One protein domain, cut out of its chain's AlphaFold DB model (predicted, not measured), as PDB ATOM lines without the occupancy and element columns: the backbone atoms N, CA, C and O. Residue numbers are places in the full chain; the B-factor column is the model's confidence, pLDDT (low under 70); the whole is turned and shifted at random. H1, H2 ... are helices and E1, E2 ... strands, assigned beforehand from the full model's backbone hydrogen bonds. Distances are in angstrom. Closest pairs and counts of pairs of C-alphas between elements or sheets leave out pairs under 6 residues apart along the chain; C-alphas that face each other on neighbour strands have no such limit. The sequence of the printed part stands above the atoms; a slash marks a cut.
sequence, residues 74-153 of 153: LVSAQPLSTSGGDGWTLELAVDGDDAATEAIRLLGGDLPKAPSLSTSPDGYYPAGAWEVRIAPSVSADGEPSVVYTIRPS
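What this domain is: This is residues 74 to 153 of the 153 residues of an uncharacterized protein of Cellulomonas sp. Leaf395 (UniProt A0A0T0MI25). A single, twisted antiparallel sheet of five strands makes the body, with one short helix, H1, packed over its strands E4 and E5, and a loop after H1 sticks out with residues 110 to 118. The printed part has 80 residues, with one named helix and five named strands in the order E1 E2 H1 E3 E4 E5, and the sheet runs E1 E2 E5 E4 E3. The class is mostly strand; E3, E4 and E5 form a meander, each strand the antiparallel neighbour of the one before. The whole is compact and flat, with a radius of gyration of the C-alphas of 13.2 A and spans of 36 by 32 by 17 A.

How they stand to each other: E1, residues 74 to 82, and E2, residues 85 to 93, are an antiparallel hairpin at 161 degrees; N 78 and O 89 are within hydrogen-bond range at 2.8 A. H1, residues 99 to 107, has every O i to N i+4 pair within that range. E3, residues 125 to 127, and E4, residues 130 to 138, are a hairpin at 122 degrees, with N 127 and O 130 2.8 A apart. E5, residues 144 to 152, makes a hairpin with E4 at 160 degrees, N 133 and O 149 being 2.8 A apart. E5 is also antiparallel to E2, at 167 degrees, with N 90 and O 148 2.9 A apart. H1 is on the sheet at a height of 7.9 A, over E5 and E4, and runs along the strands, at 5 degrees to E4 on the local plane. The closest C-alphas of H1 and E4 are those of Ala 100 and Pro 136, 5.4 A apart. The edge strands E1 and E3 are apart.

Where its parts are: E1 begins at C-alpha 74 (148.284, 175.187, 150.866) and is 22.4 A long; E2 is 26.5 A. H1 starts at C-alpha 99 (158.279, 167.872, 145.279). E4 is 24.4 A long, and E5, 27.0 A, ends at C-alpha 152 (136.659, 161.671, 138.241).

The domain as a whole: The C-alphas farthest apart, those of Pro 112 and Asp 141, are 37.2 A apart. The printed part has no cut, and H1 to E3 is the long link, 17 residues. The pLDDT is under 70 at residues 82 to 85 and 109 to 122.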
ATOM      1  N   LEU A  74     149.358 174.987 151.831       93.81
ATOM      2  CA  LEU A  74     148.284 175.187 150.866       93.81
ATOM      3  C   LEU A  74     148.358 176.601 150.272       93.81
ATOM      4  O   LEU A  74     148.294 177.583 151.010       93.81
ATOM      5  N   VAL A  75     148.502 176.695 148.949       94.62
ATOM      6  CA  VAL A  75     148.478 177.967 148.204       94.62
ATOM      7  C   VAL A  75     147.083 178.211 147.650       94.62
ATOM      8  O   VAL A  75     146.513 179.283 147.839       94.62
ATOM      9  N   SER A  76     146.512 177.209 146.981       93.50
ATOM     10  CA  SER A  76     145.160 177.293 146.440       93.50
ATOM     11  C   SER A  76     144.497 175.921 146.370       93.50
ATOM     12  O   SER A  76     145.157 174.905 146.180       93.50
ATOM     13  N   ALA A  77     143.177 175.892 146.533       93.94
ATOM     14  CA  ALA A  77     142.347 174.722 146.281       93.94
ATOM     15  C   ALA A  77     141.015 175.193 145.704       93.94
ATOM     16  O   ALA A  77     140.290 175.950 146.352       93.94
ATOM     17  N   GLN A  78     140.706 174.791 144.478       92.19
ATOM     18  CA  GLN A  78     139.519 175.250 143.766       92.19
ATOM     19  C   GLN A  78     138.792 174.073 143.120       92.19
ATOM     20  O   GLN A  78     139.451 173.193 142.561       92.19
ATOM     21  N   PRO A  79     137.450 174.044 143.173       90.38
ATOM     22  CA  PRO A  79     136.688 173.056 142.436       90.38
ATOM     23  C   PRO A  79     136.883 173.284 140.935       90.38
ATOM     24  O   PRO A  79     136.816 174.410 140.436       90.38
ATOM     25  N   LEU A  80     137.109 172.198 140.211       86.81
ATOM     26  CA  LEU A  80     137.189 172.181 138.763       86.81
ATOM     27  C   LEU A  80     135.833 171.726 138.222       86.81
ATOM     28  O   LEU A  80     135.497 170.546 138.293       86.81
ATOM     29  N   SER A  81     135.044 172.642 137.662       74.12
ATOM     30  CA  SER A  81     133.835 172.251 136.933       74.12
ATOM     31  C   SER A  81     134.235 171.660 135.583       74.12
ATOM     32  O   SER A  81     134.581 172.391 134.653       74.12
ATOM     33  N   THR A  82     134.207 170.333 135.468       64.31
ATOM     34  CA  THR A  82     134.426 169.641 134.192       64.31
ATOM     35  C   THR A  82     133.107 169.111 133.644       64.31
ATOM     36  O   THR A  82     132.154 168.879 134.383       64.31
ATOM     37  N   SER A  83     133.042 168.863 132.335       56.88
ATOM     38  CA  SER A  83     131.861 168.263 131.701       56.88
ATOM     39  C   SER A  83     131.547 166.831 132.180       56.88
ATOM     40  O   SER A  83     130.522 166.291 131.775       56.88
ATOM     41  N   GLY A  84     132.409 166.215 133.004       56.78
ATOM     42  CA  GLY A  84     132.277 164.848 133.528       56.78
ATOM     43  C   GLY A  84     132.106 164.736 135.051       56.78
ATOM     44  O   GLY A  84     132.056 163.619 135.552       56.78
ATOM     45  N   GLY A  85     132.010 165.852 135.785       63.59
ATOM     46  CA  GLY A  85     131.830 165.878 137.243       63.59
ATOM     47  C   GLY A  85     132.662 166.956 137.947       63.59
ATOM     48  O   GLY A  85     133.431 167.684 137.305       63.59
ATOM     49  N   ASP A  86     132.499 167.045 139.270       82.06
ATOM     50  CA  ASP A  86     133.237 167.975 140.130       82.06
ATOM     51  C   ASP A  86     134.659 167.443 140.370       82.06
ATOM     52  O   ASP A  86     134.843 166.392 140.981       82.06
ATOM     53  N   GLY A  87     135.665 168.144 139.848       90.88
ATOM     54  CA  GLY A  87     137.085 167.891 140.096       90.88
ATOM     55  C   GLY A  87     137.701 168.926 141.034       90.88
ATOM     56  O   GLY A  87     137.005 169.775 141.590       90.88
ATOM     57  N   TRP A  88     139.027 168.905 141.162       94.31
ATOM     58  CA  TRP A  88     139.779 169.859 141.975       94.31
ATOM     59  C   TRP A  88     141.088 170.276 141.303       94.31
ATOM     60  O   TRP A  88     141.777 169.469 140.679       94.31
ATOM     61  N   THR A  89     141.468 171.534 141.487       94.31
ATOM     62  CA  THR A  89     142.839 172.009 141.302       94.31
ATOM     63  C   THR A  89     143.388 172.400 142.665       94.31
ATOM     64  O   THR A  89     142.776 173.206 143.363       94.31
ATOM     65  N   LEU A  90     144.518 171.816 143.046       95.19
ATOM     66  CA  LEU A  90     145.186 172.046 144.323       95.19
ATOM     67  C   LEU A  90     146.632 172.456 144.058       95.19
ATOM     68  O   LEU A  90     147.335 171.761 143.334       95.19
ATOM     69  N   GLU A  91     147.089 173.539 144.668       95.31
ATOM     70  CA  GLU A  91     148.481 173.976 144.630       95.31
ATOM     71  C   GLU A  91     149.070 173.995 146.039       95.31
ATOM     72  O   GLU A  91     148.514 174.616 146.952       95.31
ATOM     73  N   LEU A  92     150.215 173.333 146.204       94.62
ATOM     74  CA  LEU A  92     150.984 173.308 147.444       94.62
ATOM     75  C   LEU A  92     152.353 173.945 147.213       94.62
ATOM     76  O   LEU A  92     153.077 173.520 146.315       94.62
ATOM     77  N   ALA A  93     152.720 174.925 148.036       93.56
ATOM     78  CA  ALA A  93     154.089 175.422 148.118       93.56
ATOM     79  C   ALA A  93     154.924 174.436 148.939       93.56
ATOM     80  O   ALA A  93     154.546 174.067 150.061       93.56
ATOM     81  N   VAL A  94     156.033 173.989 148.353       91.06
ATOM     82  CA  VAL A  94     156.921 172.974 148.919       91.06
ATOM     83  C   VAL A  94     158.353 173.361 148.602       91.06
ATOM     84  O   VAL A  94     158.714 173.499 147.437       91.06
ATOM     85  N   ASP A  95     159.164 173.523 149.644       86.69
ATOM     86  CA  ASP A  95     160.591 173.772 149.477       86.69
ATOM     87  C   ASP A  95     161.280 172.538 148.877       86.69
ATOM     88  O   ASP A  95     160.989 171.404 149.262       86.69
ATOM     89  N   GLY A  96     162.231 172.771 147.975       82.62
ATOM     90  CA  GLY A  96     162.970 171.716 147.277       82.62
ATOM     91  C   GLY A  96     162.569 171.570 145.810       82.62
ATOM     92  O   GLY A  96     161.596 172.153 145.337       82.62
ATOM     93  N   ASP A  97     163.367 170.815 145.061       81.06
ATOM     94  CA  ASP A  97     163.207 170.600 143.620       81.06
ATOM     95  C   ASP A  97     162.629 169.216 143.267       81.06
ATOM     96  O   ASP A  97     162.362 168.925 142.099       81.06
ATOM     97  N   ASP A  98     162.365 168.372 144.267       81.25
ATOM     98  CA  ASP A  98     161.872 167.003 144.111       81.25
ATOM     99  C   ASP A  98     160.379 166.826 144.449       81.25
ATOM    100  O   ASP A  98     159.839 165.728 144.277       81.25
ATOM    101  N   ALA A  99     159.676 167.899 144.829       86.75
ATOM    102  CA  ALA A  99     158.279 167.872 145.279       86.75
ATOM    103  C   ALA A  99     157.324 167.148 144.307       86.75
ATOM    104  O   ALA A  99     156.529 166.304 144.719       86.75
ATOM    105  N   ALA A 100     157.419 167.423 143.001       87.06
ATOM    106  CA  ALA A 100     156.583 166.755 141.998       87.06
ATOM    107  C   ALA A 100     156.897 165.252 141.881       87.06
ATOM    108  O   ALA A 100     155.988 164.437 141.724       87.06
ATOM    109  N   THR A 101     158.174 164.875 142.000       85.00
ATOM    110  CA  THR A 101     158.602 163.467 141.991       85.00
ATOM    111  C   THR A 101     158.041 162.731 143.203       85.00
ATOM    112  O   THR A 101     157.520 161.622 143.073       85.00
ATOM    113  N   GLU A 102     158.099 163.364 144.372       84.38
ATOM    114  CA  GLU A 102     157.580 162.807 145.616       84.38
ATOM    115  C   GLU A 102     156.051 162.671 145.593       84.38
ATOM    116  O   GLU A 102     155.506 161.638 145.984       84.38
ATOM    117  N   ALA A 103     155.350 163.659 145.037       88.44
ATOM    118  CA  ALA A 103     153.906 163.600 144.848       88.44
ATOM    119  C   ALA A 103     153.481 162.447 143.930       88.44
ATOM    120  O   ALA A 103     152.546 161.715 144.252       88.44
ATOM    121  N   ILE A 104     154.193 162.233 142.820       85.94
ATOM    122  CA  ILE A 104     153.929 161.106 141.913       85.94
ATOM    123  C   ILE A 104     154.177 159.774 142.631       85.94
ATOM    124  O   ILE A 104     153.403 158.827 142.473       85.94
ATOM    125  N   ARG A 105     155.229 159.695 143.454       81.50
ATOM    126  CA  ARG A 105     155.552 158.501 144.242       81.50
ATOM    127  C   ARG A 105     154.442 158.143 145.234       81.50
ATOM    128  O   ARG A 105     154.159 156.959 145.390       81.50
ATOM    129  N   LEU A 106     153.822 159.133 145.882       84.88
ATOM    130  CA  LEU A 106     152.698 158.903 146.798       84.88
ATOM    131  C   LEU A 106     151.474 158.302 146.094       84.88
ATOM    132  O   LEU A 106     150.802 157.462 146.686       84.88
ATOM    133  N   LEU A 107     151.199 158.695 144.845       83.12
ATOM    134  CA  LEU A 107     150.092 158.130 144.060       83.12
ATOM    135  C   LEU A 107     150.391 156.708 143.566       83.12
ATOM    136  O   LEU A 107     149.514 155.852 143.541       83.12
ATOM    137  N   GLY A 108     151.633 156.447 143.157       72.06
ATOM    138  CA  GLY A 108     152.030 155.220 142.463       72.06
ATOM    139  C   GLY A 108     152.386 154.028 143.350       72.06
ATOM    140  O   GLY A 108     153.253 153.259 142.933       72.06
ATOM    141  N   GLY A 109     151.793 153.887 144.544       52.66
ATOM    142  CA  GLY A 109     152.117 152.833 145.521       52.66
ATOM    143  C   GLY A 109     152.514 151.493 144.873       52.66
ATOM    144  O   GLY A 109     151.723 150.885 144.158       52.66
ATOM    145  N   ASP A 110     153.766 151.070 145.090       45.19
ATOM    146  CA  ASP A 110     154.367 149.814 144.606       45.19
ATOM    147  C   ASP A 110     154.330 149.525 143.086       45.19
ATOM    148  O   ASP A 110     154.350 148.364 142.665       45.19
ATOM    149  N   LEU A 111     154.391 150.537 142.211       41.50
ATOM    150  CA  LEU A 111     154.733 150.267 140.807       41.50
ATOM    151  C   LEU A 111     156.170 149.706 140.694       41.50
ATOM    152  O   LEU A 111     157.107 150.278 141.267       41.50
ATOM    153  N   PRO A 112     156.396 148.601 139.948       37.00
ATOM    154  CA  PRO A 112     157.727 148.038 139.768       37.00
ATOM    155  C   PRO A 112     158.644 149.099 139.162       37.00
ATOM    156  O   PRO A 112     158.318 149.692 138.134       37.00
ATOM    157  N   LYS A 113     159.787 149.337 139.823       42.38
ATOM    158  CA  LYS A 113     160.827 150.301 139.430       42.38
ATOM    159  C   LYS A 113     161.232 150.106 137.968       42.38
ATOM    160  O   LYS A 113     162.161 149.356 137.670       42.38
ATOM    161  N   ALA A 114     160.568 150.807 137.059       32.75
ATOM    162  CA  ALA A 114     161.026 150.931 135.691       32.75
ATOM    163  C   ALA A 114     162.269 151.840 135.687       32.75
ATOM    164  O   ALA A 114     162.238 152.936 136.260       32.75
ATOM    165  N   PRO A 115     163.386 151.413 135.077       35.75
ATOM    166  CA  PRO A 115     164.539 152.268 134.891       35.75
ATOM    167  C   PRO A 115     164.283 153.144 133.664       35.75
ATOM    168  O   PRO A 115     164.642 152.775 132.553       35.75
ATOM    169  N   SER A 116     163.667 154.307 133.845       34.78
ATOM    170  CA  SER A 116     163.786 155.393 132.868       34.78
ATOM    171  C   SER A 116     163.299 156.718 133.443       34.78
ATOM    172  O   SER A 116     162.169 156.864 133.898       34.78
ATOM    173  N   LEU A 117     164.188 157.709 133.382       35.62
ATOM    174  CA  LEU A 117     163.922 159.142 133.500       35.62
ATOM    175  C   LEU A 117     163.033 159.615 132.334       35.62
ATOM    176  O   LEU A 117     163.470 160.355 131.462       35.62
ATOM    177  N   SER A 118     161.798 159.123 132.279       37.94
ATOM    178  CA  SER A 118     160.785 159.570 131.326       37.94
ATOM    179  C   SER A 118     159.384 159.285 131.869       37.94
ATOM    180  O   SER A 118     158.571 158.628 131.222       37.94
ATOM    181  N   THR A 119     159.072 159.792 133.062       41.69
ATOM    182  CA  THR A 119     157.680 160.131 133.367       41.69
ATOM    183  C   THR A 119     157.351 161.336 132.503       41.69
ATOM    184  O   THR A 119     157.829 162.437 132.766       41.69
ATOM    185  N   SER A 120     156.611 161.119 131.416       39.41
ATOM    186  CA  SER A 120     156.011 162.236 130.697       39.41
ATOM    187  C   SER A 120     155.210 163.055 131.726       39.41
ATOM    188  O   SER A 120     154.347 162.467 132.382       39.41
ATOM    189  N   PRO A 121     155.482 164.363 131.905       51.72
ATOM    190  CA  PRO A 121     154.774 165.236 132.858       51.72
ATOM    191  C   PRO A 121     153.260 165.377 132.598       51.72
ATOM    192  O   PRO A 121     152.556 166.115 133.287       51.72
ATOM    193  N   ASP A 122     152.749 164.694 131.574       56.88
ATOM    194  CA  ASP A 122     151.411 164.872 131.022       56.88
ATOM    195  C   ASP A 122     150.470 163.691 131.303       56.88
ATOM    196  O   ASP A 122     149.347 163.662 130.799       56.88
ATOM    197  N   GLY A 123     150.902 162.722 132.117       71.69
ATOM    198  CA  GLY A 123     150.080 161.583 132.526       71.69
ATOM    199  C   GLY A 123     149.130 161.901 133.684       71.69
ATOM    200  O   GLY A 123     149.482 162.627 134.612       71.69
ATOM    201  N   TYR A 124     147.933 161.314 133.640       84.56
ATOM    202  CA  TYR A 124     147.078 161.161 134.817       84.56
ATOM    203  C   TYR A 124     147.400 159.830 135.507       84.56
ATOM    204  O   TYR A 124     147.623 158.816 134.843       84.56
ATOM    205  N   TYR A 125     147.422 159.844 136.833       87.00
ATOM    206  CA  TYR A 125     147.670 158.701 137.704       87.00
ATOM    207  C   TYR A 125     146.370 158.326 138.432       87.00
ATOM    208  O   TYR A 125     145.688 159.226 138.927       87.00
ATOM    209  N   PRO A 126     146.003 157.036 138.511       88.31
ATOM    210  CA  PRO A 126     144.799 156.613 139.220       88.31
ATOM    211  C   PRO A 126     144.978 156.714 140.744       88.31
ATOM    212  O   PRO A 126     146.026 156.343 141.271       88.31
ATOM    213  N   ALA A 127     143.939 157.170 141.446       88.31
ATOM    214  CA  ALA A 127     143.866 157.271 142.903       88.31
ATOM    215  C   ALA A 127     142.405 157.116 143.371       88.31
ATOM    216  O   ALA A 127     141.623 158.064 143.342       88.31
ATOM    217  N   GLY A 128     142.010 155.899 143.757       87.88
ATOM    218  CA  GLY A 128     140.610 155.598 144.086       87.88
ATOM    219  C   GLY A 128     139.687 155.778 142.875       87.88
ATOM    220  O   GLY A 128     139.934 155.186 141.823       87.88
ATOM    221  N   ALA A 129     138.638 156.585 143.024       89.50
ATOM    222  CA  ALA A 129     137.717 156.982 141.955       89.50
ATOM    223  C   ALA A 129     138.200 158.199 141.131       89.50
ATOM    224  O   ALA A 129     137.430 158.758 140.343       89.50
ATOM    225  N   TRP A 130     139.450 158.630 141.335       91.25
ATOM    226  CA  TRP A 130     140.013 159.841 140.747       91.25
ATOM    227  C   TRP A 130     141.198 159.559 139.828       91.25
ATOM    228  O   TRP A 130     142.012 158.663 140.045       91.25
ATOM    229  N   GLU A 131     141.341 160.407 138.818       91.12
ATOM    230  CA  GLU A 131     142.555 160.582 138.038       91.12
ATOM    231  C   GLU A 131     143.251 161.879 138.453       91.12
ATOM    232  O   GLU A 131     142.638 162.949 138.497       91.12
ATOM    233  N   VAL A 132     144.554 161.796 138.711       91.75
ATOM    234  CA  VAL A 132     145.355 162.892 139.255       91.75
ATOM    235  C   VAL A 132     146.534 163.177 138.338       91.75
ATOM    236  O   VAL A 132     147.362 162.308 138.097       91.75
ATOM    237  N   ARG A 133     146.653 164.405 137.841       91.56
ATOM    238  CA  ARG A 133     147.863 164.897 137.172       91.56
ATOM    239  C   ARG A 133     148.646 165.776 138.136       91.56
ATOM    240  O   ARG A 133     148.056 166.616 138.809       91.56
ATOM    241  N   ILE A 134     149.962 165.610 138.153       91.19
ATOM    242  CA  ILE A 134     150.886 166.395 138.974       91.19
ATOM    243  C   ILE A 134     151.829 167.161 138.055       91.19
ATOM    244  O   ILE A 134     152.399 166.574 137.136       91.19
ATOM    245  N   ALA A 135     152.030 168.448 138.326       90.44
ATOM    246  CA  ALA A 135     153.022 169.261 137.634       90.44
ATOM    247  C   ALA A 135     153.820 170.130 138.621       90.44
ATOM    248  O   ALA A 135     153.216 170.715 139.525       90.44
ATOM    249  N   PRO A 136     155.152 170.252 138.457       90.44
ATOM    250  CA  PRO A 136     155.907 171.292 139.144       90.44
ATOM    251  C   PRO A 136     155.442 172.670 138.661       90.44
ATOM    252  O   PRO A 136     155.093 172.845 137.490       90.44
ATOM    253  N   SER A 137     155.440 173.645 139.559       92.69
ATOM    254  CA  SER A 137     154.995 175.011 139.304       92.69
ATOM    255  C   SER A 137     155.795 176.002 140.159       92.69
ATOM    256  O   SER A 137     156.709 175.636 140.902       92.69
ATOM    257  N   VAL A 138     155.469 177.278 140.004       91.31
ATOM    258  CA  VAL A 138     155.895 178.360 140.884       91.31
ATOM    259  C   VAL A 138     154.633 179.106 141.293       91.31
ATOM    260  O   VAL A 138     153.858 179.527 140.431       91.31
ATOM    261  N   SER A 139     154.424 179.250 142.598       90.62
ATOM    262  CA  SER A 139     153.263 179.945 143.155       90.62
ATOM    263  C   SER A 139     153.262 181.433 142.797       90.62
ATOM    264  O   SER A 139     154.277 181.998 142.383       90.62
ATOM    265  N   ALA A 140     152.125 182.103 142.997       88.44
ATOM    266  CA  ALA A 140     151.991 183.538 142.734       88.44
ATOM    267  C   ALA A 140     153.011 184.403 143.507       88.44
ATOM    268  O   ALA A 140     153.413 185.457 143.014       88.44
ATOM    269  N   ASP A 141     153.457 183.932 144.675       88.44
ATOM    270  CA  ASP A 141     154.441 184.609 145.528       88.44
ATOM    271  C   ASP A 141     155.900 184.275 145.147       88.44
ATOM    272  O   ASP A 141     156.837 184.796 145.751       88.44
ATOM    273  N   GLY A 142     156.117 183.429 144.133       90.00
ATOM    274  CA  GLY A 142     157.443 183.052 143.634       90.00
ATOM    275  C   GLY A 142     158.069 181.829 144.309       90.00
ATOM    276  O   GLY A 142     159.208 181.485 143.993       90.00
ATOM    277  N   GLU A 143     157.357 181.157 145.217       91.50
ATOM    278  CA  GLU A 143     157.841 179.935 145.874       91.50
ATOM    279  C   GLU A 143     157.680 178.710 144.959       91.50
ATOM    280  O   GLU A 143     156.650 178.615 144.274       91.50
ATOM    281  N   PRO A 144     158.632 177.754 144.967       91.12
ATOM    282  CA  PRO A 144     158.449 176.454 144.329       91.12
ATOM    283  C   PRO A 144     157.154 175.782 144.800       91.12
ATOM    284  O   PRO A 144     156.834 175.760 145.992       91.12
ATOM    285  N   SER A 145     156.383 175.254 143.854       94.19
ATOM    286  CA  SER A 145     155.098 174.629 144.147       94.19
ATOM    287  C   SER A 145     154.851 173.382 143.307       94.19
ATOM    288  O   SER A 145     155.538 173.095 142.324       94.19
ATOM    289  N   VAL A 146     153.843 172.613 143.707       93.56
ATOM    290  CA  VAL A 146     153.294 171.507 142.929       93.56
ATOM    291  C   VAL A 146     151.796 171.718 142.740       93.56
ATOM    292  O   VAL A 146     151.089 172.087 143.678       93.56
ATOM    293  N   VAL A 147     151.310 171.473 141.526       94.44
ATOM    294  CA  VAL A 147     149.889 171.555 141.183       94.44
ATOM    295  C   VAL A 147     149.350 170.156 140.923       94.44
ATOM    296  O   VAL A 147     149.851 169.434 140.059       94.44
ATOM    297  N   TYR A 148     148.291 169.803 141.639       94.31
ATOM    298  CA  TYR A 148     147.454 168.641 141.393       94.31
ATOM    299  C   TYR A 148     146.229 169.072 140.587       94.31
ATOM    300  O   TYR A 148     145.507 169.993 140.968       94.31
ATOM    301  N   THR A 149     145.966 168.381 139.483       93.69
ATOM    302  CA  THR A 149     144.692 168.450 138.755       93.69
ATOM    303  C   THR A 149     143.986 167.117 138.913       93.69
ATOM    304  O   THR A 149     144.491 166.095 138.458       93.69
ATOM    305  N   ILE A 150     142.835 167.132 139.570       92.88
ATOM    306  CA  ILE A 150     142.109 165.952 140.027       92.88
ATOM    307  C   ILE A 150     140.747 165.948 139.344       92.88
ATOM    308  O   ILE A 150     140.039 166.958 139.351       92.88
ATOM    309  N   ARG A 151     140.367 164.822 138.749       91.88
ATOM    310  CA  ARG A 151     139.069 164.650 138.083       91.88
ATOM    311  C   ARG A 151     138.530 163.239 138.309       91.88
ATOM    312  O   ARG A 151     139.339 162.346 138.553       91.88
ATOM    313  N   PRO A 152     137.211 163.023 138.225       90.12
ATOM    314  CA  PRO A 152     136.659 161.671 138.241       90.12
ATOM    315  C   PRO A 152     137.277 160.814 137.124       90.12
ATOM    316  O   PRO A 152     137.505 161.331 136.025       90.12
ATOM    317  N   SER A 153     137.575 159.545 137.425       82.81
ATOM    318  CA  SER A 153     138.060 158.543 136.455       82.81
ATOM    319  C   SER A 153     136.985 158.064 135.481       82.81
ATOM    320  O   SER A 153     135.796 158.014 135.871       82.81
TER     321      SER A 153